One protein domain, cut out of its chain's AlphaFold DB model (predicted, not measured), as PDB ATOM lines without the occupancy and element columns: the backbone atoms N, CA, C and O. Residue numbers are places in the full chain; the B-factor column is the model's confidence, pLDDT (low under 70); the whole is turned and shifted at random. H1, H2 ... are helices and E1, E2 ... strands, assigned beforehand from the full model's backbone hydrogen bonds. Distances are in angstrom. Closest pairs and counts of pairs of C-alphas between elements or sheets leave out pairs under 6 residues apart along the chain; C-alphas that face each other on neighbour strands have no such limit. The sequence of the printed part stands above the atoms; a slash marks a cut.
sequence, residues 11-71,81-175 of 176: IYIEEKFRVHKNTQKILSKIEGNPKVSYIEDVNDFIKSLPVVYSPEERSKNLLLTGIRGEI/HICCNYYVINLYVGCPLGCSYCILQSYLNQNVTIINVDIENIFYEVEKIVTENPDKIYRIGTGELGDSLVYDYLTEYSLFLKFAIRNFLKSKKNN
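What this domain is: This is residues 11 to 71 and 81 to 175 of the 176 residues of an uncharacterized protein of Spirochaetes bacterium GWB1_27_13 (UniProt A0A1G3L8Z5). A small parallel sheet of four strands, in the order E2 E1 E3 E5, lies towards one end, with H1 over one face. Two longer helices, H5 and H7, run side by side away from the sheet's end and make much of the long axis, with a small parallel pair of strands, E4 and E6, away from the main sheet. The printed part has 156 residues, with seven named helices and six named strands in the order E1 H1 E2 H2 H3 E3 E4 H4 E5 H5 E6 H6 H7; the class is mixed, helices and strands. The whole is compact, with a radius of gyration of the C-alphas of 16.8 A and spans of 50 by 42 by 27 A.

How they stand to each other: E1, residues 11 to 14, is an inner strand. H1, residues 21 to 27, is on the sheet at a height over the sheet of 9.2 A. E2, residues 35 to 39, is an edge strand parallel to E1, with N 37 and O 11 2.8 A apart, within hydrogen-bond range. E1, H1 and E2 form a strand-helix-strand unit, two parallel neighbour strands with a helix between, its crossover right-handed. H2, residues 42 to 48, only grazes the sheet with residues 42 to 46, and H3, residues 55 to 59, only grazes it too. E3, residues 61 to 65, is parallel to E1, with N 64 and O 12 at 2.8 A. H1 lies over E3 and runs along the strands, at 2 degrees to E3 on the local plane. E2, H2, H3 and E3 form a split strand-helix-strand unit, with E1 between the two strands; its crossover is right-handed. E5, residues 113 to 116, is the other edge strand, parallel to E3, with N 63 and O 113 at 2.8 A. E4, residues 86 to 88, and E6, residues 139 to 141, are parallel, with N 87 and O 139 at 2.8 A. H4, residues 104 to 107, is close to H3 but not clearly touching, the closest C-alphas, Pro 55 and Gln 105, being 6.7 A apart. H5, residues 119 to 132, and H7, residues 157 to 174, touch, the closest C-alphas being those of Ile 119 and Tyr 157 at 7.4 A. They run the same way at a shallow tilt of 32 degrees, only just short of steep. H6, residues 152 to 155, touches H1, with the closest C-alphas, Ile 26 and Leu 154, 5.1 A apart. Every O i to N i+4 pair is within hydrogen-bond range in H1, H2, H3 and H5, and 13 of 14 are in H7; H4 and H6 are too short for such a pair.

Where its parts are: E1 begins at C-alpha 11 (215.212, 176.935, 198.081). E2 is 13.0 A long and E3 13.1 A. H5 is 20.0 A long from C-alpha 119 (203.951, 163.322, 191.460), and H7, 25.9 A long, ends at C-alpha 174 (194.466, 142.787, 180.774).

The domain as a whole: The two C-alphas farthest apart, Pro 50 and Asn 174, are 52.5 A apart. Residues 72 to 80 are not printed, and C-alphas 71 and 81 are 24.3 A apart across the cut. The link from E4 to H4 is long. Residues 174 to 175 have pLDDT under 70.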
ATOM      1  N   ILE A  11     216.062 178.114 198.209       98.31
ATOM      2  CA  ILE A  11     215.212 176.935 198.081       98.31
ATOM      3  C   ILE A  11     214.571 176.656 199.434       98.31
ATOM      4  O   ILE A  11     215.245 176.451 200.440       98.31
ATOM      5  N   TYR A  12     213.253 176.597 199.437       98.62
ATOM      6  CA  TYR A  12     212.433 176.233 200.572       98.62
ATOM      7  C   TYR A  12     211.873 174.837 200.338       98.62
ATOM      8  O   TYR A  12     211.434 174.512 199.235       98.62
ATOM      9  N   ILE A  13     211.887 173.999 201.365       98.75
ATOM     10  CA  ILE A  13     211.399 172.622 201.278       98.75
ATOM     11  C   ILE A  13     210.441 172.397 202.438       98.75
ATOM     12  O   ILE A  13     210.819 172.577 203.593       98.75
ATOM     13  N   GLU A  14     209.203 172.006 202.146       98.50
ATOM     14  CA  GLU A  14     208.277 171.582 203.198       98.50
ATOM     15  C   GLU A  14     208.866 170.368 203.930       98.50
ATOM     16  O   GLU A  14     209.285 169.410 203.279       98.50
ATOM     17  N   GLU A  15     208.901 170.394 205.267       98.19
ATOM     18  CA  GLU A  15     209.671 169.436 206.080       98.19
ATOM     19  C   GLU A  15     209.341 167.979 205.724       98.19
ATOM     20  O   GLU A  15     210.237 167.153 205.548       98.19
ATOM     21  N   LYS A  16     208.060 167.666 205.484       97.50
ATOM     22  CA  LYS A  16     207.617 166.312 205.102       97.50
ATOM     23  C   LYS A  16     208.211 165.805 203.778       97.50
ATOM     24  O   LYS A  16     208.258 164.602 203.546       97.50
ATOM     25  N   PHE A  17     208.675 166.707 202.914       98.38
ATOM     26  CA  PHE A  17     209.293 166.401 201.624       98.38
ATOM     27  C   PHE A  17     210.819 166.528 201.626       98.38
ATOM     28  O   PHE A  17     211.447 166.333 200.582       98.38
ATOM     29  N   ARG A  18     211.433 166.789 202.785       97.44
ATOM     30  CA  ARG A  18     212.885 166.919 202.949       97.44
ATOM     31  C   ARG A  18     213.667 165.749 202.360       97.44
ATOM     32  O   ARG A  18     214.613 165.955 201.606       97.44
ATOM     33  N   VAL A  19     213.257 164.523 202.669       97.31
ATOM     34  CA  VAL A  19     213.916 163.289 202.200       97.31
ATOM     35  C   VAL A  19     213.222 162.661 200.988       97.31
ATOM     36  O   VAL A  19     213.538 161.537 200.604       97.31
ATOM     37  N   HIS A  20     212.270 163.363 200.366       98.31
ATOM     38  CA  HIS A  20     211.538 162.829 199.223       98.31
ATOM     39  C   HIS A  20     212.460 162.666 198.008       98.31
ATOM     40  O   HIS A  20     213.240 163.559 197.677       98.31
ATOM     41  N   LYS A  21     212.345 161.540 197.295       97.69
ATOM     42  CA  LYS A  21     213.231 161.218 196.162       97.69
ATOM     43  C   LYS A  21     213.226 162.297 195.072       97.69
ATOM     44  O   LYS A  21     214.281 162.630 194.540       97.69
ATOM     45  N   ASN A  22     212.062 162.884 194.773       98.19
ATOM     46  CA  ASN A  22     211.956 163.920 193.743       98.19
ATOM     47  C   ASN A  22     212.551 165.246 194.224       98.19
ATOM     48  O   ASN A  22     213.170 165.939 193.427       98.19
ATOM     49  N   THR A  23     212.462 165.557 195.523       98.31
ATOM     50  CA  THR A  23     213.181 166.692 196.126       98.31
ATOM     51  C   THR A  23     214.682 166.527 195.916       98.31
ATOM     52  O   THR A  23     215.322 167.411 195.361       98.31
ATOM     53  N   GLN A  24     215.239 165.371 196.286       97.81
ATOM     54  CA  GLN A  24     216.675 165.100 196.153       97.81
ATOM     55  C   GLN A  24     217.140 165.140 194.692       97.81
ATOM     56  O   GLN A  24     218.174 165.730 194.389       97.81
ATOM     57  N   LYS A  25     216.343 164.584 193.773       97.62
ATOM     58  CA  LYS A  25     216.596 164.638 192.326       97.62
ATOM     59  C   LYS A  25     216.589 166.066 191.774       97.62
ATOM     60  O   LYS A  25     217.417 166.395 190.931       97.62
ATOM     61  N   ILE A  26     215.649 166.903 192.215       97.31
ATOM     62  CA  ILE A  26     215.599 168.315 191.814       97.31
ATOM     63  C   ILE A  26     216.845 169.034 192.339       97.31
ATOM     64  O   ILE A  26     217.544 169.673 191.559       97.31
ATOM     65  N   LEU A  27     217.167 168.875 193.628       96.75
ATOM     66  CA  LEU A  27     218.339 169.498 194.249       96.75
ATOM     67  C   LEU A  27     219.649 169.094 193.565       96.75
ATOM     68  O   LEU A  27     220.503 169.945 193.356       96.75
ATOM     69  N   SER A  28     219.797 167.829 193.157       95.75
ATOM     70  CA  SER A  28     221.017 167.349 192.496       95.75
ATOM     71  C   SER A  28     221.249 167.938 191.101       95.75
ATOM     72  O   SER A  28     222.316 167.735 190.531       95.75
ATOM     73  N   LYS A  29     220.239 168.589 190.514       95.00
ATOM     74  CA  LYS A  29     220.303 169.222 189.188       95.00
ATOM     75  C   LYS A  29     220.367 170.742 189.253       95.00
ATOM     76  O   LYS A  29     220.516 171.378 188.212       95.00
ATOM     77  N   ILE A  30     220.183 171.316 190.439       93.94
ATOM     78  CA  ILE A  30     220.277 172.756 190.625       93.94
ATOM     79  C   ILE A  30     221.752 173.126 190.723       93.94
ATOM     80  O   ILE A  30     222.509 172.562 191.511       93.94
ATOM     81  N   GLU A  31     222.136 174.079 189.885       87.06
ATOM     82  CA  GLU A  31     223.445 174.713 189.903       87.06
ATOM     83  C   GLU A  31     223.398 175.990 190.754       87.06
ATOM     84  O   GLU A  31     222.328 176.500 191.087       87.06
ATOM     85  N   GLY A  32     224.568 176.514 191.122       82.12
ATOM     86  CA  GLY A  32     224.664 177.547 192.152       82.12
ATOM     87  C   GLY A  32     224.518 176.933 193.544       82.12
ATOM     88  O   GLY A  32     224.095 175.793 193.701       82.12
ATOM     89  N   ASN A  33     224.939 177.647 194.582       88.81
ATOM     90  CA  ASN A  33     224.841 177.176 195.965       88.81
ATOM     91  C   ASN A  33     223.703 177.933 196.672       88.81
ATOM     92  O   ASN A  33     223.991 178.817 197.486       88.81
ATOM     93  N   PRO A  34     222.424 177.683 196.316       95.31
ATOM     94  CA  PRO A  34     221.300 178.393 196.904       95.31
ATOM     95  C   PRO A  34     221.206 178.116 198.397       95.31
ATOM     96  O   PRO A  34     221.520 177.025 198.882       95.31
ATOM     97  N   LYS A  35     220.670 179.082 199.140       97.50
ATOM     98  CA  LYS A  35     220.336 178.864 200.543       97.50
ATOM     99  C   LYS A  35     219.142 177.918 200.637       97.50
ATOM    100  O   LYS A  35     218.037 178.274 200.237       97.50
ATOM    101  N   VAL A  36     219.351 176.737 201.215       98.06
ATOM    102  CA  VAL A  36     218.274 175.777 201.486       98.06
ATOM    103  C   VAL A  36     217.705 176.018 202.883       98.06
ATOM    104  O   VAL A  36     218.447 176.196 203.849       98.06
ATOM    105  N   SER A  37     216.385 176.060 203.011       98.25
ATOM    106  CA  SER A  37     215.675 176.202 204.285       98.25
ATOM    107  C   SER A  37     214.456 175.288 204.319       98.25
ATOM    108  O   SER A  37     213.854 175.006 203.284       98.25
ATOM    109  N   TYR A  38     214.094 174.824 205.510       98.19
ATOM    110  CA  TYR A  38     212.945 173.948 205.702       98.19
ATOM    111  C   TYR A  38     211.803 174.692 206.377       98.19
ATOM    112  O   TYR A  38     212.037 175.589 207.189       98.19
ATOM    113  N   ILE A  39     210.578 174.347 205.999       97.88
ATOM    114  CA  ILE A  39     209.364 175.031 206.442       97.88
ATOM    115  C   ILE A  39     208.324 174.000 206.883       97.88
ATOM    116  O   ILE A  39     208.144 172.971 206.230       97.88
ATOM    117  N   GLU A  40     207.642 174.267 207.995       95.94
ATOM    118  CA  GLU A  40     206.597 173.379 208.522       95.94
ATOM    119  C   GLU A  40     205.229 173.712 207.914       95.94
ATOM    120  O   GLU A  40     204.584 172.844 207.327       95.94
ATOM    121  N   ASP A  41     204.822 174.986 207.973       96.06
ATOM    122  CA  ASP A  41     203.578 175.472 207.372       96.06
ATOM    123  C   ASP A  41     203.855 176.325 206.126       96.06
ATOM    124  O   ASP A  41     204.359 177.447 206.194       96.06
ATOM    125  N   VAL A  42     203.498 175.792 204.956       96.38
ATOM    126  CA  VAL A  42     203.643 176.502 203.674       96.38
ATOM    127  C   VAL A  42     202.712 177.696 203.543       96.38
ATOM    128  O   VAL A  42     203.094 178.675 202.910       96.38
ATOM    129  N   ASN A  43     201.483 177.621 204.053       94.88
ATOM    130  CA  ASN A  43     200.524 178.702 203.852       94.88
ATOM    131  C   ASN A  43     200.973 179.940 204.624       94.88
ATOM    132  O   ASN A  43     200.966 181.041 204.075       94.88
ATOM    133  N   ASP A  44     201.397 179.750 205.869       96.12
ATOM    134  CA  ASP A  44     201.914 180.833 206.697       96.12
ATOM    135  C   ASP A  44     203.267 181.323 206.183       96.12
ATOM    136  O   ASP A  44     203.484 182.532 206.096       96.12
ATOM    137  N   PHE A  45     204.128 180.416 205.703       97.00
ATOM    138  CA  PHE A  45     205.355 180.798 205.010       97.00
ATOM    139  C   PHE A  45     205.074 181.690 203.789       97.00
ATOM    140  O   PHE A  45     205.615 182.789 203.711       97.00
ATOM    141  N   ILE A  46     204.188 181.285 202.872       95.56
ATOM    142  CA  ILE A  46     203.852 182.080 201.680       95.56
ATOM    143  C   ILE A  46     203.277 183.450 202.070       95.56
ATOM    144  O   ILE A  46     203.649 184.446 201.456       95.56
ATOM    145  N   LYS A  47     202.419 183.524 203.096       95.50
ATOM    146  CA  LYS A  47     201.871 184.800 203.597       95.50
ATOM    147  C   LYS A  47     202.927 185.706 204.234       95.50
ATOM    148  O   LYS A  47     202.745 186.917 204.241       95.50
ATOM    149  N   SER A  48     203.988 185.128 204.797       96.00
ATOM    150  CA  SER A  48     205.086 185.881 205.419       96.00
ATOM    151  C   SER A  48     206.033 186.519 204.399       96.00
ATOM    152  O   SER A  48     206.777 187.442 204.737       96.00
ATOM    153  N   LEU A  49     206.013 186.040 203.152       95.75
ATOM    154  CA  LEU A  49     206.828 186.582 202.073       95.75
ATOM    155  C   LEU A  49     206.239 187.898 201.543       95.75
ATOM    156  O   LEU A  49     205.021 188.089 201.561       95.75
ATOM    157  N   PRO A  50     207.080 188.807 201.015       95.88
ATOM    158  CA  PRO A  50     206.581 190.006 200.357       95.88
ATOM    159  C   PRO A  50     205.764 189.643 199.112       95.88
ATOM    160  O   PRO A  50     206.003 188.623 198.462       95.88
ATOM    161  N   VAL A  51     204.818 190.509 198.756       95.44
ATOM    162  CA  VAL A  51     204.039 190.366 197.524       95.44
ATOM    163  C   VAL A  51     204.900 190.740 196.320       95.44
ATOM    164  O   VAL A  51     205.447 191.839 196.266       95.44
ATOM    165  N   VAL A  52     204.983 189.835 195.343       93.94
ATOM    166  CA  VAL A  52     205.763 190.008 194.112       93.94
ATOM    167  C   VAL A  52     204.948 189.545 192.909       93.94
ATOM    168  O   VAL A  52     204.441 188.422 192.865       93.94
ATOM    169  N   TYR A  53     204.871 190.412 191.901       92.38
ATOM    170  CA  TYR A  53     204.229 190.122 190.616       92.38
ATOM    171  C   TYR A  53     205.248 189.786 189.517       92.38
ATOM    172  O   TYR A  53     204.953 188.988 188.626       92.38
ATOM    173  N   SER A  54     206.471 190.324 189.623       92.12
ATOM    174  CA  SER A  54     207.557 190.098 188.664       92.12
ATOM    175  C   SER A  54     207.940 188.611 188.575       92.12
ATOM    176  O   SER A  54     208.323 188.015 189.588       92.12
ATOM    177  N   PRO A  55     207.877 187.991 187.378       92.25
ATOM    178  CA  PRO A  55     208.391 186.641 187.150       92.25
ATOM    179  C   PRO A  55     209.855 186.477 187.547       92.25
ATOM    180  O   PRO A  55     210.212 185.472 188.154       92.25
ATOM    181  N   GLU A  56     210.685 187.477 187.239       91.19
ATOM    182  CA  GLU A  56     212.124 187.429 187.491       91.19
ATOM    183  C   GLU A  56     212.411 187.343 188.993       91.19
ATOM    184  O   GLU A  56     213.149 186.469 189.441       91.19
ATOM    185  N   GLU A  57     211.777 188.203 189.792       92.44
ATOM    186  CA  GLU A  57     211.948 188.203 191.246       92.44
ATOM    187  C   GLU A  57     211.430 186.907 191.874       92.44
ATOM    188  O   GLU A  57     212.142 186.273 192.652       92.44
ATOM    189  N   ARG A  58     210.241 186.453 191.462       94.38
ATOM    190  CA  ARG A  58     209.654 185.192 191.931       94.38
ATOM    191  C   ARG A  58     210.535 183.986 191.610       94.38
ATOM    192  O   ARG A  58     210.637 183.068 192.419       94.38
ATOM    193  N   SER A  59     211.148 183.963 190.425       93.06
ATOM    194  CA  SER A  59     211.959 182.833 189.959       93.06
ATOM    195  C   SER A  59     213.274 182.650 190.714       93.06
ATOM    196  O   SER A  59     213.837 181.562 190.669       93.06
ATOM    197  N   LYS A  60     213.716 183.657 191.480       94.56
ATOM    198  CA  LYS A  60     214.889 183.554 192.367       94.56
ATOM    199  C   LYS A  60     214.619 182.668 193.586       94.56
ATOM    200  O   LYS A  60     215.564 182.237 194.241       94.56
ATOM    201  N   ASN A  61     213.356 182.379 193.901       96.81
ATOM    202  CA  ASN A  61     212.974 181.580 195.060       96.81
ATOM    203  C   ASN A  61     212.161 180.356 194.630       96.81
ATOM    204  O   ASN A  61     211.138 180.478 193.952       96.81
ATOM    205  N   LEU A  62     212.582 179.174 195.072       97.75
ATOM    206  CA  LEU A  62     211.910 177.907 194.793       97.75
ATOM    207  C   LEU A  62     211.311 177.326 196.072       97.75
ATOM    208  O   LEU A  62     211.982 177.272 197.093       97.75
ATOM    209  N   LEU A  63     210.075 176.842 196.011       98.44
ATOM    210  CA  LEU A  63     209.422 176.076 197.065       98.44
ATOM    211  C   LEU A  63     209.100 174.664 196.563       98.44
ATOM    212  O   LEU A  63     208.347 174.487 195.606       98.44
ATOM    213  N   LEU A  64     209.636 173.661 197.253       98.62
ATOM    214  CA  LEU A  64     209.369 172.244 197.037       98.62
ATOM    215  C   LEU A  64     208.346 171.757 198.073       98.62
ATOM    216  O   LEU A  64     208.603 171.776 199.276       98.62
ATOM    217  N   THR A  65     207.161 171.363 197.610       98.44
ATOM    218  CA  THR A  65     206.006 171.043 198.471       98.44
ATOM    219  C   THR A  65     205.074 170.028 197.792       98.44
ATOM    220  O   THR A  65     205.481 169.359 196.852       98.44
ATOM    221  N   GLY A  66     203.838 169.867 198.260       97.25
ATOM    222  CA  GLY A  66     202.796 169.046 197.649       97.25
ATOM    223  C   GLY A  66     201.521 169.854 197.428       97.25
ATOM    224  O   GLY A  66     201.338 170.928 198.015       97.25
ATOM    225  N   ILE A  67     200.635 169.336 196.572       95.88
ATOM    226  CA  ILE A  67     199.391 170.031 196.234       95.88
ATOM    227  C   ILE A  67     198.523 170.173 197.488       95.88
ATOM    228  O   ILE A  67     198.343 169.230 198.256       95.88
ATOM    229  N   ARG A  68     197.969 171.374 197.677       90.25
ATOM    230  CA  ARG A  68     196.965 171.678 198.703       90.25
ATOM    231  C   ARG A  68     195.582 171.736 198.068       90.25
ATOM    232  O   ARG A  68     195.414 172.352 197.013       90.25
ATOM    233  N   GLY A  69     194.602 171.141 198.744       89.62
ATOM    234  CA  GLY A  69     193.230 171.033 198.250       89.62
ATOM    235  C   GLY A  69     193.089 169.976 197.155       89.62
ATOM    236  O   GLY A  69     193.795 168.971 197.156       89.62
ATOM    237  N   GLU A  70     192.167 170.204 196.222       90.56
ATOM    238  CA  GLU A  70     191.889 169.262 195.136       90.56
ATOM    239  C   GLU A  70     193.069 169.145 194.158       90.56
ATOM    240  O   GLU A  70     193.542 170.145 193.594       90.56
ATOM    241  N   ILE A  71     193.510 167.900 193.935       94.12
ATOM    242  CA  ILE A  71     194.557 167.545 192.967       94.12
ATOM    243  C   ILE A  71     194.073 167.765 191.537       94.12
ATOM    244  O   ILE A  71     194.784 168.373 190.740       94.12
ATOM    245  N   HIS A  81     180.896 180.983 177.660       82.31
ATOM    246  CA  HIS A  81     181.369 179.932 176.752       82.31
ATOM    247  C   HIS A  81     180.915 178.536 177.199       82.31
ATOM    248  O   HIS A  81     180.747 178.263 178.389       82.31
ATOM    249  N   ILE A  82     180.759 177.619 176.238       81.75
ATOM    250  CA  ILE A  82     180.533 176.198 176.530       81.75
ATOM    251  C   ILE A  82     181.823 175.618 177.117       81.75
ATOM    252  O   ILE A  82     182.889 175.691 176.501       81.75
ATOM    253  N   CYS A  83     181.730 175.037 178.312       80.56
ATOM    254  CA  CYS A  83     182.883 174.460 178.993       80.56
ATOM    255  C   CYS A  83     183.439 173.256 178.216       80.56
ATOM    256  O   CYS A  83     182.712 172.327 177.871       80.56
ATOM    257  N   CYS A  84     184.754 173.242 177.994       83.75
ATOM    258  CA  CYS A  84     185.464 172.191 177.261       83.75
ATOM    259  C   CYS A  84     185.745 170.919 178.088       83.75
ATOM    260  O   CYS A  84     186.483 170.045 177.625       83.75
ATOM    261  N   ASN A  85     185.176 170.832 179.299       84.94
ATOM    262  CA  ASN A  85     185.378 169.759 180.278       84.94
ATOM    263  C   ASN A  85     186.866 169.467 180.547       84.94
ATOM    264  O   ASN A  85     187.303 168.316 180.604       84.94
ATOM    265  N   TYR A  86     187.653 170.539 180.644       92.81
ATOM    266  CA  TYR A  86     189.085 170.473 180.891       92.81
ATOM    267  C   TYR A  86     189.380 170.504 182.386       92.81
ATOM    268  O   TYR A  86     188.776 171.268 183.144       92.81
ATOM    269  N   TYR A  87     190.329 169.674 182.787       94.50
ATOM    270  CA  TYR A  87     190.814 169.559 184.145       94.50
ATOM    271  C   TYR A  87     192.262 170.013 184.231       94.50
ATOM    272  O   TYR A  87     193.027 169.933 183.267       94.50
ATOM    273  N   VAL A  88     192.632 170.472 185.413       95.00
ATOM    274  CA  VAL A  88     193.922 171.090 185.681       95.00
ATOM    275  C   VAL A  88     194.544 170.477 186.925       95.00
ATOM    276  O   VAL A  88     193.866 170.243 187.929       95.00
ATOM    277  N   ILE A  89     195.843 170.206 186.837       96.00
ATOM    278  CA  ILE A  89     196.687 169.797 187.958       96.00
ATOM    279  C   ILE A  89     197.806 170.821 188.071       96.00
ATOM    280  O   ILE A  89     198.617 170.983 187.160       96.00
ATOM    281  N   ASN A  90     197.894 171.488 189.213       94.50
ATOM    282  CA  ASN A  90     198.913 172.504 189.437       94.50
ATOM    283  C   ASN A  90     200.229 171.859 189.878       94.50
ATOM    284  O   ASN A  90     200.597 171.937 191.043       94.50
ATOM    285  N   LEU A  91     200.935 171.197 188.956       95.75
ATOM    286  CA  LEU A  91     202.278 170.654 189.224       95.75
ATOM    287  C   LEU A  91     203.290 171.763 189.522       95.75
ATOM    288  O   LEU A  91     204.164 171.596 190.374       95.75
ATOM    289  N   TYR A  92     203.114 172.895 188.846       95.50
ATOM    290  CA  TYR A  92     203.953 174.076 188.938       95.50
ATOM    291  C   TYR A  92     203.075 175.296 189.205       95.50
ATOM    292  O   TYR A  92     201.984 175.412 188.642       95.50
ATOM    293  N   VAL A  93     203.559 176.212 190.043       95.81
ATOM    294  CA  VAL A  93     202.958 177.539 190.222       95.81
ATOM    295  C   VAL A  93     204.047 178.586 190.054       95.81
ATOM    296  O   VAL A  93     205.012 178.612 190.814       95.81
ATOM    297  N   GLY A  94     203.878 179.469 189.076       94.81
ATOM    298  CA  GLY A  94     204.903 180.406 188.633       94.81
ATOM    299  C   GLY A  94     205.619 179.932 187.367       94.81
ATOM    300  O   GLY A  94     205.636 178.753 187.019       94.81
ATOM    301  N   CYS A  95     206.190 180.896 186.653       93.19
ATOM    302  CA  CYS A  95     206.971 180.689 185.443       93.19
ATOM    303  C   CYS A  95     208.044 181.790 185.391       93.19
ATOM    304  O   CYS A  95     207.706 182.942 185.667       93.19
ATOM    305  N   PRO A  96     209.302 181.474 185.045       92.75
ATOM    306  CA  PRO A  96     210.384 182.453 184.977       92.75
ATOM    307  C   PRO A  96     210.400 183.202 183.636       92.75
ATOM    308  O   PRO A  96     211.146 184.162 183.459       92.75
ATOM    309  N   LEU A  97     209.577 182.771 182.673       88.62
ATOM    310  CA  LEU A  97     209.460 183.417 181.376       88.62
ATOM    311  C   LEU A  97     208.747 184.764 181.564       88.62
ATOM    312  O   LEU A  97     207.542 184.826 181.808       88.62
ATOM    313  N   GLY A  98     209.504 185.856 181.459       88.50
ATOM    314  CA  GLY A  98     209.024 187.241 181.550       88.50
ATOM    315  C   GLY A  98     208.183 187.689 180.349       88.50
ATOM    316  O   GLY A  98     208.397 188.773 179.814       88.50
ATOM    317  N   CYS A  99     207.258 186.852 179.874       92.00
ATOM    318  CA  CYS A  99     206.459 187.111 178.679       92.00
ATOM    319  C   CYS A  99     205.568 188.344 178.868       92.00
ATOM    320  O   CYS A  99     204.737 188.370 179.772       92.00
ATOM    321  N   SER A 100     205.665 189.323 177.970       92.50
ATOM    322  CA  SER A 100     204.921 190.594 178.048       92.50
ATOM    323  C   SER A 100     203.393 190.448 178.066       92.50
ATOM    324  O   SER A 100     202.695 191.345 178.522       92.50
ATOM    325  N   TYR A 101     202.871 189.321 177.584       92.62
ATOM    326  CA  TYR A 101     201.440 189.020 177.488       92.62
ATOM    327  C   TYR A 101     200.937 188.059 178.580       92.62
ATOM    328  O   TYR A 101     199.799 187.591 178.520       92.62
ATOM    329  N   CYS A 102     201.778 187.685 179.548       92.94
ATOM    330  CA  CYS A 102     201.429 186.648 180.513       92.94
ATOM    331  C   CYS A 102     200.457 187.161 181.581       92.94
ATOM    332  O   CYS A 102     200.840 187.888 182.495       92.94
ATOM    333  N   ILE A 103     199.209 186.689 181.518       92.50
ATOM    334  CA  ILE A 103     198.164 187.014 182.500       92.50
ATOM    335  C   ILE A 103     198.535 186.608 183.935       92.50
ATOM    336  O   ILE A 103     198.106 187.249 184.896       92.50
ATOM    337  N   LEU A 104     199.380 185.582 184.103       93.38
ATOM    338  CA  LEU A 104     199.803 185.119 185.427       93.38
ATOM    339  C   LEU A 104     200.620 186.166 186.188       93.38
ATOM    340  O   LEU A 104     200.660 186.105 187.414       93.38
ATOM    341  N   GLN A 105     201.217 187.144 185.498       91.88
ATOM    342  CA  GLN A 105     201.930 188.246 186.147       91.88
ATOM    343  C   GLN A 105     201.004 189.129 186.981       91.88
ATOM    344  O   GLN A 105     201.438 189.653 187.997       91.88
ATOM    345  N   SER A 106     199.734 189.274 186.599       90.19
ATOM    346  CA  SER A 106     198.744 190.021 187.389       90.19
ATOM    347  C   SER A 106     197.981 189.140 188.380       90.19
ATOM    348  O   SER A 106     197.337 189.657 189.286       90.19
ATOM    349  N   TYR A 107     198.029 187.818 188.202       92.56
ATOM    350  CA  TYR A 107     197.269 186.864 189.008       92.56
ATOM    351  C   TYR A 107     198.067 186.312 190.193       92.56
ATOM    352  O   TYR A 107     197.555 186.209 191.304       92.56
ATOM    353  N   LEU A 108     199.328 185.940 189.966       94.56
ATOM    354  CA  LEU A 108     200.171 185.336 190.987       94.56
ATOM    355  C   LEU A 108     200.893 186.433 191.771       94.56
ATOM    356  O   LEU A 108     201.613 187.239 191.188       94.56
ATOM    357  N   ASN A 109     200.780 186.423 193.095       93.69
ATOM    358  CA  ASN A 109     201.314 187.476 193.968       93.69
ATOM    359  C   ASN A 109     202.337 186.964 195.000       93.69
ATOM    360  O   ASN A 109     202.900 187.750 195.756       93.69
ATOM    361  N   GLN A 110     202.603 185.656 195.022       95.12
ATOM    362  CA  GLN A 110     203.588 185.043 195.911       95.12
ATOM    363  C   GLN A 110     205.026 185.193 195.390       95.12
ATOM    364  O   GLN A 110     205.282 184.983 194.205       95.12
ATOM    365  N   ASN A 111     205.991 185.439 196.277       95.81
ATOM    366  CA  ASN A 111     207.412 185.582 195.927       95.81
ATOM    367  C   ASN A 111     208.178 184.247 195.803       95.81
ATOM    368  O   ASN A 111     209.372 184.174 196.071       95.81
ATOM    369  N   VAL A 112     207.496 183.163 195.441       97.00
ATOM    370  CA  VAL A 112     208.111 181.847 195.223       97.00
ATOM    371  C   VAL A 112     207.515 181.171 194.002       97.00
ATOM    372  O   VAL A 112     206.309 181.246 193.745       97.00
ATOM    373  N   THR A 113     208.367 180.475 193.264       96.62
ATOM    374  CA  THR A 113     207.941 179.443 192.323       96.62
ATOM    375  C   THR A 113     207.730 178.150 193.092       96.62
ATOM    376  O   THR A 113     208.557 177.789 193.921       96.62
ATOM    377  N   ILE A 114     206.634 177.445 192.835       97.50
ATOM    378  CA  ILE A 114     206.279 176.221 193.554       97.50
ATOM    379  C   ILE A 114     206.395 175.028 192.612       97.50
ATOM    380  O   ILE A 114     205.822 175.052 191.523       97.50
ATOM    381  N   ILE A 115     207.085 173.977 193.055       97.75
ATOM    382  CA  ILE A 115     207.080 172.657 192.421       97.75
ATOM    383  C   ILE A 115     206.481 171.657 193.404       97.75
ATOM    384  O   ILE A 115     206.972 171.486 194.524       97.75
ATOM    385  N   ASN A 116     205.430 170.968 192.967       97.94
ATOM    386  CA  ASN A 116     204.828 169.897 193.744       97.94
ATOM    387  C   ASN A 116     205.600 168.591 193.519       97.94
ATOM    388  O   ASN A 116     205.609 168.051 192.413       97.94
ATOM    389  N   VAL A 117     206.292 168.105 194.552       98.19
ATOM    390  CA  VAL A 117     207.282 167.020 194.453       98.19
ATOM    391  C   VAL A 117     206.681 165.612 194.470       98.19
ATOM    392  O   VAL A 117     207.351 164.653 194.094       98.19
ATOM    393  N   ASP A 118     205.430 165.481 194.900       96.88
ATOM    394  CA  ASP A 118     204.737 164.206 195.122       96.88
ATOM    395  C   ASP A 118     203.922 163.767 193.893       96.88
ATOM    396  O   ASP A 118     202.701 163.595 193.940       96.88
ATOM    397  N   ILE A 119     204.592 163.669 192.739       96.88
ATOM    398  CA  ILE A 119     203.951 163.322 191.460       96.88
ATOM    399  C   ILE A 119     203.319 161.925 191.486       96.88
ATOM    400  O   ILE A 119     202.340 161.673 190.788       96.88
ATOM    401  N   GLU A 120     203.851 161.025 192.310       96.44
ATOM    402  CA  GLU A 120     203.345 159.673 192.503       96.44
ATOM    403  C   GLU A 120     201.953 159.682 193.129       96.44
ATOM    404  O   GLU A 120     201.037 159.082 192.570       96.44
ATOM    405  N   ASN A 121     201.779 160.400 194.241       96.06
ATOM    406  CA  ASN A 121     200.476 160.552 194.878       96.06
ATOM    407  C   ASN A 121     199.490 161.301 193.969       96.06
ATOM    408  O   ASN A 121     198.333 160.913 193.840       96.06
ATOM    409  N   ILE A 122     199.965 162.334 193.266       96.44
ATOM    410  CA  ILE A 122     199.154 163.073 192.289       96.44
ATOM    411  C   ILE A 122     198.616 162.135 191.206       96.44
ATOM    412  O   ILE A 122     197.428 162.173 190.891       96.44
ATOM    413  N   PHE A 123     199.472 161.286 190.637       96.50
ATOM    414  CA  PHE A 123     199.058 160.344 189.604       96.50
ATOM    415  C   PHE A 123     198.139 159.251 190.153       96.50
ATOM    416  O   PHE A 123     197.159 158.916 189.493       96.50
ATOM    417  N   TYR A 124     198.409 158.740 191.356       95.50
ATOM    418  CA  TYR A 124     197.553 157.759 192.024       95.50
ATOM    419  C   TYR A 124     196.113 158.272 192.195       95.50
ATOM    420  O   TYR A 124     195.156 157.581 191.844       95.50
ATOM    421  N   GLU A 125     195.943 159.513 192.651       95.38
ATOM    422  CA  GLU A 125     194.614 160.111 192.820       95.38
ATOM    423  C   GLU A 125     193.906 160.332 191.473       95.38
ATOM    424  O   GLU A 125     192.704 160.091 191.347       95.38
ATOM    425  N   VAL A 126     194.645 160.706 190.422       94.88
ATOM    426  CA  VAL A 126     194.095 160.785 189.058       94.88
ATOM    427  C   VAL A 126     193.647 159.408 188.564       94.88
ATOM    428  O   VAL A 126     192.544 159.275 188.035       94.88
ATOM    429  N   GLU A 127     194.476 158.380 188.741       94.81
ATOM    430  CA  GLU A 127     194.169 157.003 188.350       94.81
ATOM    431  C   GLU A 127     192.902 156.497 189.045       94.81
ATOM    432  O   GLU A 127     192.027 155.920 188.389       94.81
ATOM    433  N   LYS A 128     192.760 156.775 190.344       94.38
ATOM    434  CA  LYS A 128     191.566 156.456 191.126       94.38
ATOM    435  C   LYS A 128     190.313 157.120 190.545       94.38
ATOM    436  O   LYS A 128     189.364 156.417 190.199       94.38
ATOM    437  N   ILE A 129     190.332 158.440 190.337       92.94
ATOM    438  CA  ILE A 129     189.188 159.203 189.800       92.94
ATOM    439  C   ILE A 129     188.757 158.685 188.419       92.94
ATOM    440  O   ILE A 129     187.562 158.527 188.137       92.94
ATOM    441  N   VAL A 130     189.730 158.418 187.542       92.38
ATOM    442  CA  VAL A 130     189.481 157.914 186.182       92.38
ATOM    443  C   VAL A 130     188.952 156.479 186.213       92.38
ATOM    444  O   VAL A 130     188.120 156.104 185.385       92.38
ATOM    445  N   THR A 131     189.402 155.661 187.165       92.94
ATOM    446  CA  THR A 131     188.947 154.271 187.311       92.94
ATOM    447  C   THR A 131     187.527 154.183 187.855       92.94
ATOM    448  O   THR A 131     186.745 153.390 187.340       92.94
ATOM    449  N   GLU A 132     187.166 155.037 188.813       93.75
ATOM    450  CA  GLU A 132     185.810 155.128 189.378       93.75
ATOM    451  C   GLU A 132     184.767 155.647 188.368       93.75
ATOM    452  O   GLU A 132     183.567 155.493 188.576       93.75
ATOM    453  N   ASN A 133     185.203 156.262 187.262       90.69
ATOM    454  CA  ASN A 133     184.326 156.875 186.262       90.69
ATOM    455  C   ASN A 133     184.739 156.479 184.827       90.69
ATOM    456  O   ASN A 133     185.149 157.350 184.052       90.69
ATOM    457  N   PRO A 134     184.642 155.190 184.449       89.06
ATOM    458  CA  PRO A 134     185.201 154.680 183.196       89.06
ATOM    459  C   PRO A 134     184.544 155.254 181.932       89.06
ATOM    460  O   PRO A 134     185.208 155.338 180.902       89.06
ATOM    461  N   ASP A 135     183.286 155.692 182.012       91.25
ATOM    462  CA  ASP A 135     182.536 156.234 180.869       91.25
ATOM    463  C   ASP A 135     182.849 157.714 180.576       91.25
ATOM    464  O   ASP A 135     182.382 158.277 179.584       91.25
ATOM    465  N   LYS A 136     183.628 158.383 181.440       88.62
ATOM    466  CA  LYS A 136     183.996 159.794 181.267       88.62
ATOM    467  C   LYS A 136     185.316 159.936 180.517       88.62
ATOM    468  O   LYS A 136     186.313 159.291 180.832       88.62
ATOM    469  N   ILE A 137     185.353 160.883 179.581       88.69
ATOM    470  CA  ILE A 137     186.590 161.311 178.920       88.69
ATOM    471  C   ILE A 137     187.223 162.440 179.736       88.69
ATOM    472  O   ILE A 137     186.625 163.504 179.909       88.69
ATOM    473  N   TYR A 138     188.455 162.221 180.190       91.00
ATOM    474  CA  TYR A 138     189.233 163.206 180.934       91.00
ATOM    475  C   TYR A 138     190.253 163.892 180.025       91.00
ATOM    476  O   TYR A 138     191.119 163.245 179.438       91.00
ATOM    477  N   ARG A 139     190.168 165.222 179.934       92.88
ATOM    478  CA  ARG A 139     191.201 166.072 179.333       92.88
ATOM    479  C   ARG A 139     191.883 166.828 180.458       92.88
ATOM    480  O   ARG A 139     191.248 167.677 181.070       92.88
ATOM    481  N   ILE A 140     193.134 166.493 180.742       94.38
ATOM    482  CA  ILE A 140     193.871 167.014 181.893       94.38
ATOM    483  C   ILE A 140     195.116 167.730 181.387       94.38
ATOM    484  O   ILE A 140     195.814 167.192 180.528       94.38
ATOM    485  N   GLY A 141     195.429 168.899 181.934       93.81
ATOM    486  CA  GLY A 141     196.758 169.472 181.755       93.81
ATOM    487  C   GLY A 141     197.288 170.196 182.973       93.81
ATOM    488  O   GLY A 141     196.651 170.281 184.018       93.81
ATOM    489  N   THR A 142     198.522 170.662 182.832       94.06
ATOM    490  CA  THR A 142     199.389 171.018 183.962       94.06
ATOM    491  C   THR A 142     199.949 172.439 183.869       94.06
ATOM    492  O   THR A 142     200.828 172.814 184.642       94.06
ATOM    493  N   GLY A 143     199.459 173.216 182.897       90.31
ATOM    494  CA  GLY A 143     199.984 174.531 182.525       90.31
ATOM    495  C   GLY A 143     199.098 175.721 182.905       90.31
ATOM    496  O   GLY A 143     199.216 176.777 182.301       90.31
ATOM    497  N   GLU A 144     198.145 175.553 183.827       92.75
ATOM    498  CA  GLU A 144     197.218 176.639 184.184       92.75
ATOM    499  C   GLU A 144     197.911 177.755 184.975       92.75
ATOM    500  O   GLU A 144     197.749 178.929 184.655       92.75
ATOM    501  N   LEU A 145     198.694 177.396 185.997       94.31
ATOM    502  CA  LEU A 145     199.363 178.351 186.890       94.31
ATOM    503  C   LEU A 145     200.885 178.404 186.708       94.31
ATOM    504  O   LEU A 145     201.584 179.019 187.511       94.31
ATOM    505  N   GLY A 146     201.407 177.787 185.655       92.62
ATOM    506  CA  GLY A 146     202.829 177.750 185.333       92.62
ATOM    507  C   GLY A 146     203.057 177.109 183.968       92.62
ATOM    508  O   GLY A 146     202.109 176.694 183.310       92.62
ATOM    509  N   ASP A 147     204.313 177.002 183.549       90.88
ATOM    510  CA  ASP A 147     204.674 176.278 182.328       90.88
ATOM    511  C   ASP A 147     205.298 174.930 182.704       90.88
ATOM    512  O   ASP A 147     206.300 174.874 183.419       90.88
ATOM    513  N   SER A 148     204.686 173.837 182.243       88.12
ATOM    514  CA  SER A 148     205.098 172.483 182.623       88.12
ATOM    515  C   SER A 148     206.435 172.050 182.038       88.12
ATOM    516  O   SER A 148     207.028 171.114 182.557       88.12
ATOM    517  N   LEU A 149     206.899 172.689 180.961       91.81
ATOM    518  CA  LEU A 149     208.137 172.309 180.284       91.81
ATOM    519  C   LEU A 149     209.341 173.064 180.832       91.81
ATOM    520  O   LEU A 149     210.443 172.520 180.839       91.81
ATOM    521  N   VAL A 150     209.143 174.283 181.336       93.00
ATOM    522  CA  VAL A 150     210.251 175.122 181.815       93.00
ATOM    523  C   VAL A 150     211.053 174.444 182.928       93.00
ATOM    524  O   VAL A 150     212.282 174.464 182.897       93.00
ATOM    525  N   TYR A 151     210.386 173.792 183.882       93.62
ATOM    526  CA  TYR A 151     211.050 173.090 184.988       93.62
ATOM    527  C   TYR A 151     211.162 171.574 184.784       93.62
ATOM    528  O   TYR A 151     211.658 170.876 185.671       93.62
ATOM    529  N   ASP A 152     210.760 171.044 183.625       94.75
ATOM    530  CA  ASP A 152     210.802 169.599 183.369       94.75
ATOM    531  C   ASP A 152     212.237 169.061 183.299       94.75
ATOM    532  O   ASP A 152     212.478 167.915 183.664       94.75
ATOM    533  N   TYR A 153     213.222 169.896 182.948       93.50
ATOM    534  CA  TYR A 153     214.639 169.527 183.061       93.50
ATOM    535  C   TYR A 153     215.019 169.117 184.495       93.50
ATOM    536  O   TYR A 153     215.772 168.158 184.692       93.50
ATOM    537  N   LEU A 154     214.457 169.788 185.505       94.62
ATOM    538  CA  LEU A 154     214.690 169.460 186.910       94.62
ATOM    539  C   LEU A 154     213.886 168.221 187.322       94.62
ATOM    540  O   LEU A 154     214.434 167.276 187.892       94.62
ATOM    541  N   THR A 155     212.592 168.191 187.005       96.06
ATOM    542  CA  THR A 155     211.670 167.191 187.567       96.06
ATOM    543  C   THR A 155     211.594 165.888 186.758       96.06
ATOM    544  O   THR A 155     211.551 164.795 187.332       96.06
ATOM    545  N   GLU A 156     211.632 165.985 185.428       96.69
ATOM    546  CA  GLU A 156     211.309 164.943 184.440       96.69
ATOM    547  C   GLU A 156     209.909 164.340 184.635       96.69
ATOM    548  O   GLU A 156     209.689 163.129 184.505       96.69
ATOM    549  N   TYR A 157     208.939 165.182 184.980       96.81
ATOM    550  CA  TYR A 157     207.560 164.743 185.169       96.81
ATOM    551  C   TYR A 157     206.904 164.330 183.863       96.81
ATOM    552  O   TYR A 157     206.087 163.410 183.868       96.81
ATOM    553  N   SER A 158     207.304 164.918 182.736       95.31
ATOM    554  CA  SER A 158     206.847 164.473 181.420       95.31
ATOM    555  C   SER A 158     207.165 162.989 181.175       95.31
ATOM    556  O   SER A 158     206.309 162.231 180.706       95.31
ATOM    557  N   LEU A 159     208.367 162.541 181.561       95.44
ATOM    558  CA  LEU A 159     208.789 161.148 181.451       95.44
ATOM    559  C   LEU A 159     207.997 160.267 182.411       95.44
ATOM    560  O   LEU A 159     207.437 159.259 181.976       95.44
ATOM    561  N   PHE A 160     207.903 160.664 183.684       95.88
ATOM    562  CA  PHE A 160     207.117 159.931 184.678       95.88
ATOM    563  C   PHE A 160     205.677 159.703 184.196       95.88
ATOM    564  O   PHE A 160     205.229 158.558 184.127       95.88
ATOM    565  N   LEU A 161     204.986 160.766 183.773       94.44
ATOM    566  CA  LEU A 161     203.602 160.701 183.301       94.44
ATOM    567  C   LEU A 161     203.470 159.816 182.061       94.44
ATOM    568  O   LEU A 161     202.561 158.989 181.990       94.44
ATOM    569  N   LYS A 162     204.400 159.913 181.103       94.38
ATOM    570  CA  LYS A 162     204.419 159.040 179.919       94.38
ATOM    571  C   LYS A 162     204.488 157.561 180.306       94.38
ATOM    572  O   LYS A 162     203.757 156.745 179.738       94.38
ATOM    573  N   PHE A 163     205.363 157.200 181.246       94.44
ATOM    574  CA  PHE A 163     205.488 155.818 181.716       94.44
ATOM    575  C   PHE A 163     204.254 155.369 182.504       94.44
ATOM    576  O   PHE A 163     203.720 154.293 182.229       94.44
ATOM    577  N   ALA A 164     203.776 156.200 183.428       93.19
ATOM    578  CA  ALA A 164     202.641 155.899 184.289       93.19
ATOM    579  C   ALA A 164     201.349 155.690 183.477       93.19
ATOM    580  O   ALA A 164     200.708 154.646 183.592       93.19
ATOM    581  N   ILE A 165     201.039 156.601 182.544       92.62
ATOM    582  CA  ILE A 165     199.877 156.489 181.645       92.62
ATOM    583  C   ILE A 165     199.970 155.223 180.789       92.62
ATOM    584  O   ILE A 165     198.995 154.487 180.648       92.62
ATOM    585  N   ARG A 166     201.147 154.920 180.225       92.81
ATOM    586  CA  ARG A 166     201.340 153.701 179.425       92.81
ATOM    587  C   ARG A 166     201.070 152.435 180.241       92.81
ATOM    588  O   ARG A 166     200.499 151.491 179.699       92.81
ATOM    589  N   ASN A 167     201.497 152.394 181.501       91.19
ATOM    590  CA  ASN A 167     201.280 151.242 182.372       91.19
ATOM    591  C   ASN A 167     199.806 151.103 182.767       91.19
ATOM    592  O   ASN A 167     199.261 150.006 182.657       91.19
ATOM    593  N   PHE A 168     199.145 152.210 183.103       89.81
ATOM    594  CA  PHE A 168     197.706 152.252 183.371       89.81
ATOM    595  C   PHE A 168     196.867 151.745 182.184       89.81
ATOM    596  O   PHE A 168     195.982 150.904 182.325       89.81
ATOM    597  N   LEU A 169     197.183 152.186 180.963       88.25
ATOM    598  CA  LEU A 169     196.468 151.724 179.768       88.25
ATOM    599  C   LEU A 169     196.685 150.227 179.489       88.25
ATOM    600  O   LEU A 169     195.812 149.576 178.915       88.25
ATOM    601  N   LYS A 170     197.837 149.667 179.878       88.69
ATOM    602  CA  LYS A 170     198.104 148.227 179.767       88.69
ATOM    603  C   LYS A 170     197.338 147.417 180.811       88.69
ATOM    604  O   LYS A 170     196.794 146.380 180.450       88.69
ATOM    605  N   SER A 171     197.276 147.873 182.064       84.94
ATOM    606  CA  SER A 171     196.548 147.157 183.121       84.94
ATOM    607  C   SER A 171     195.055 147.058 182.805       84.94
ATOM    608  O   SER A 171     194.473 145.989 182.965       84.94
ATOM    609  N   LYS A 172     194.452 148.111 182.233       79.94
ATOM    610  CA  LYS A 172     193.055 148.068 181.767       79.94
ATOM    611  C   LYS A 172     192.801 147.067 180.636       79.94
ATOM    612  O   LYS A 172     191.734 146.471 180.613       79.94
ATOM    613  N   LYS A 173     193.755 146.850 179.721       76.75
ATOM    614  CA  LYS A 173     193.608 145.861 178.633       76.75
ATOM    615  C   LYS A 173     193.683 144.408 179.100       76.75
ATOM    616  O   LYS A 173     193.192 143.545 178.393       76.75
ATOM    617  N   ASN A 174     194.321 144.142 180.238       67.62
ATOM    618  CA  ASN A 174     194.466 142.787 180.774       67.62
ATOM    619  C   ASN A 174     193.316 142.386 181.717       67.62
ATOM    620  O   ASN A 174     193.215 141.217 182.072       67.62
ATOM    621  N   ASN A 175     192.488 143.349 182.138       59.25
ATOM    622  CA  ASN A 175     191.383 143.163 183.086       59.25
ATOM    623  C   ASN A 175     189.990 143.251 182.424       59.25
ATOM    624  O   ASN A 175     188.991 143.326 183.139       59.25
TER     625      ASN A 175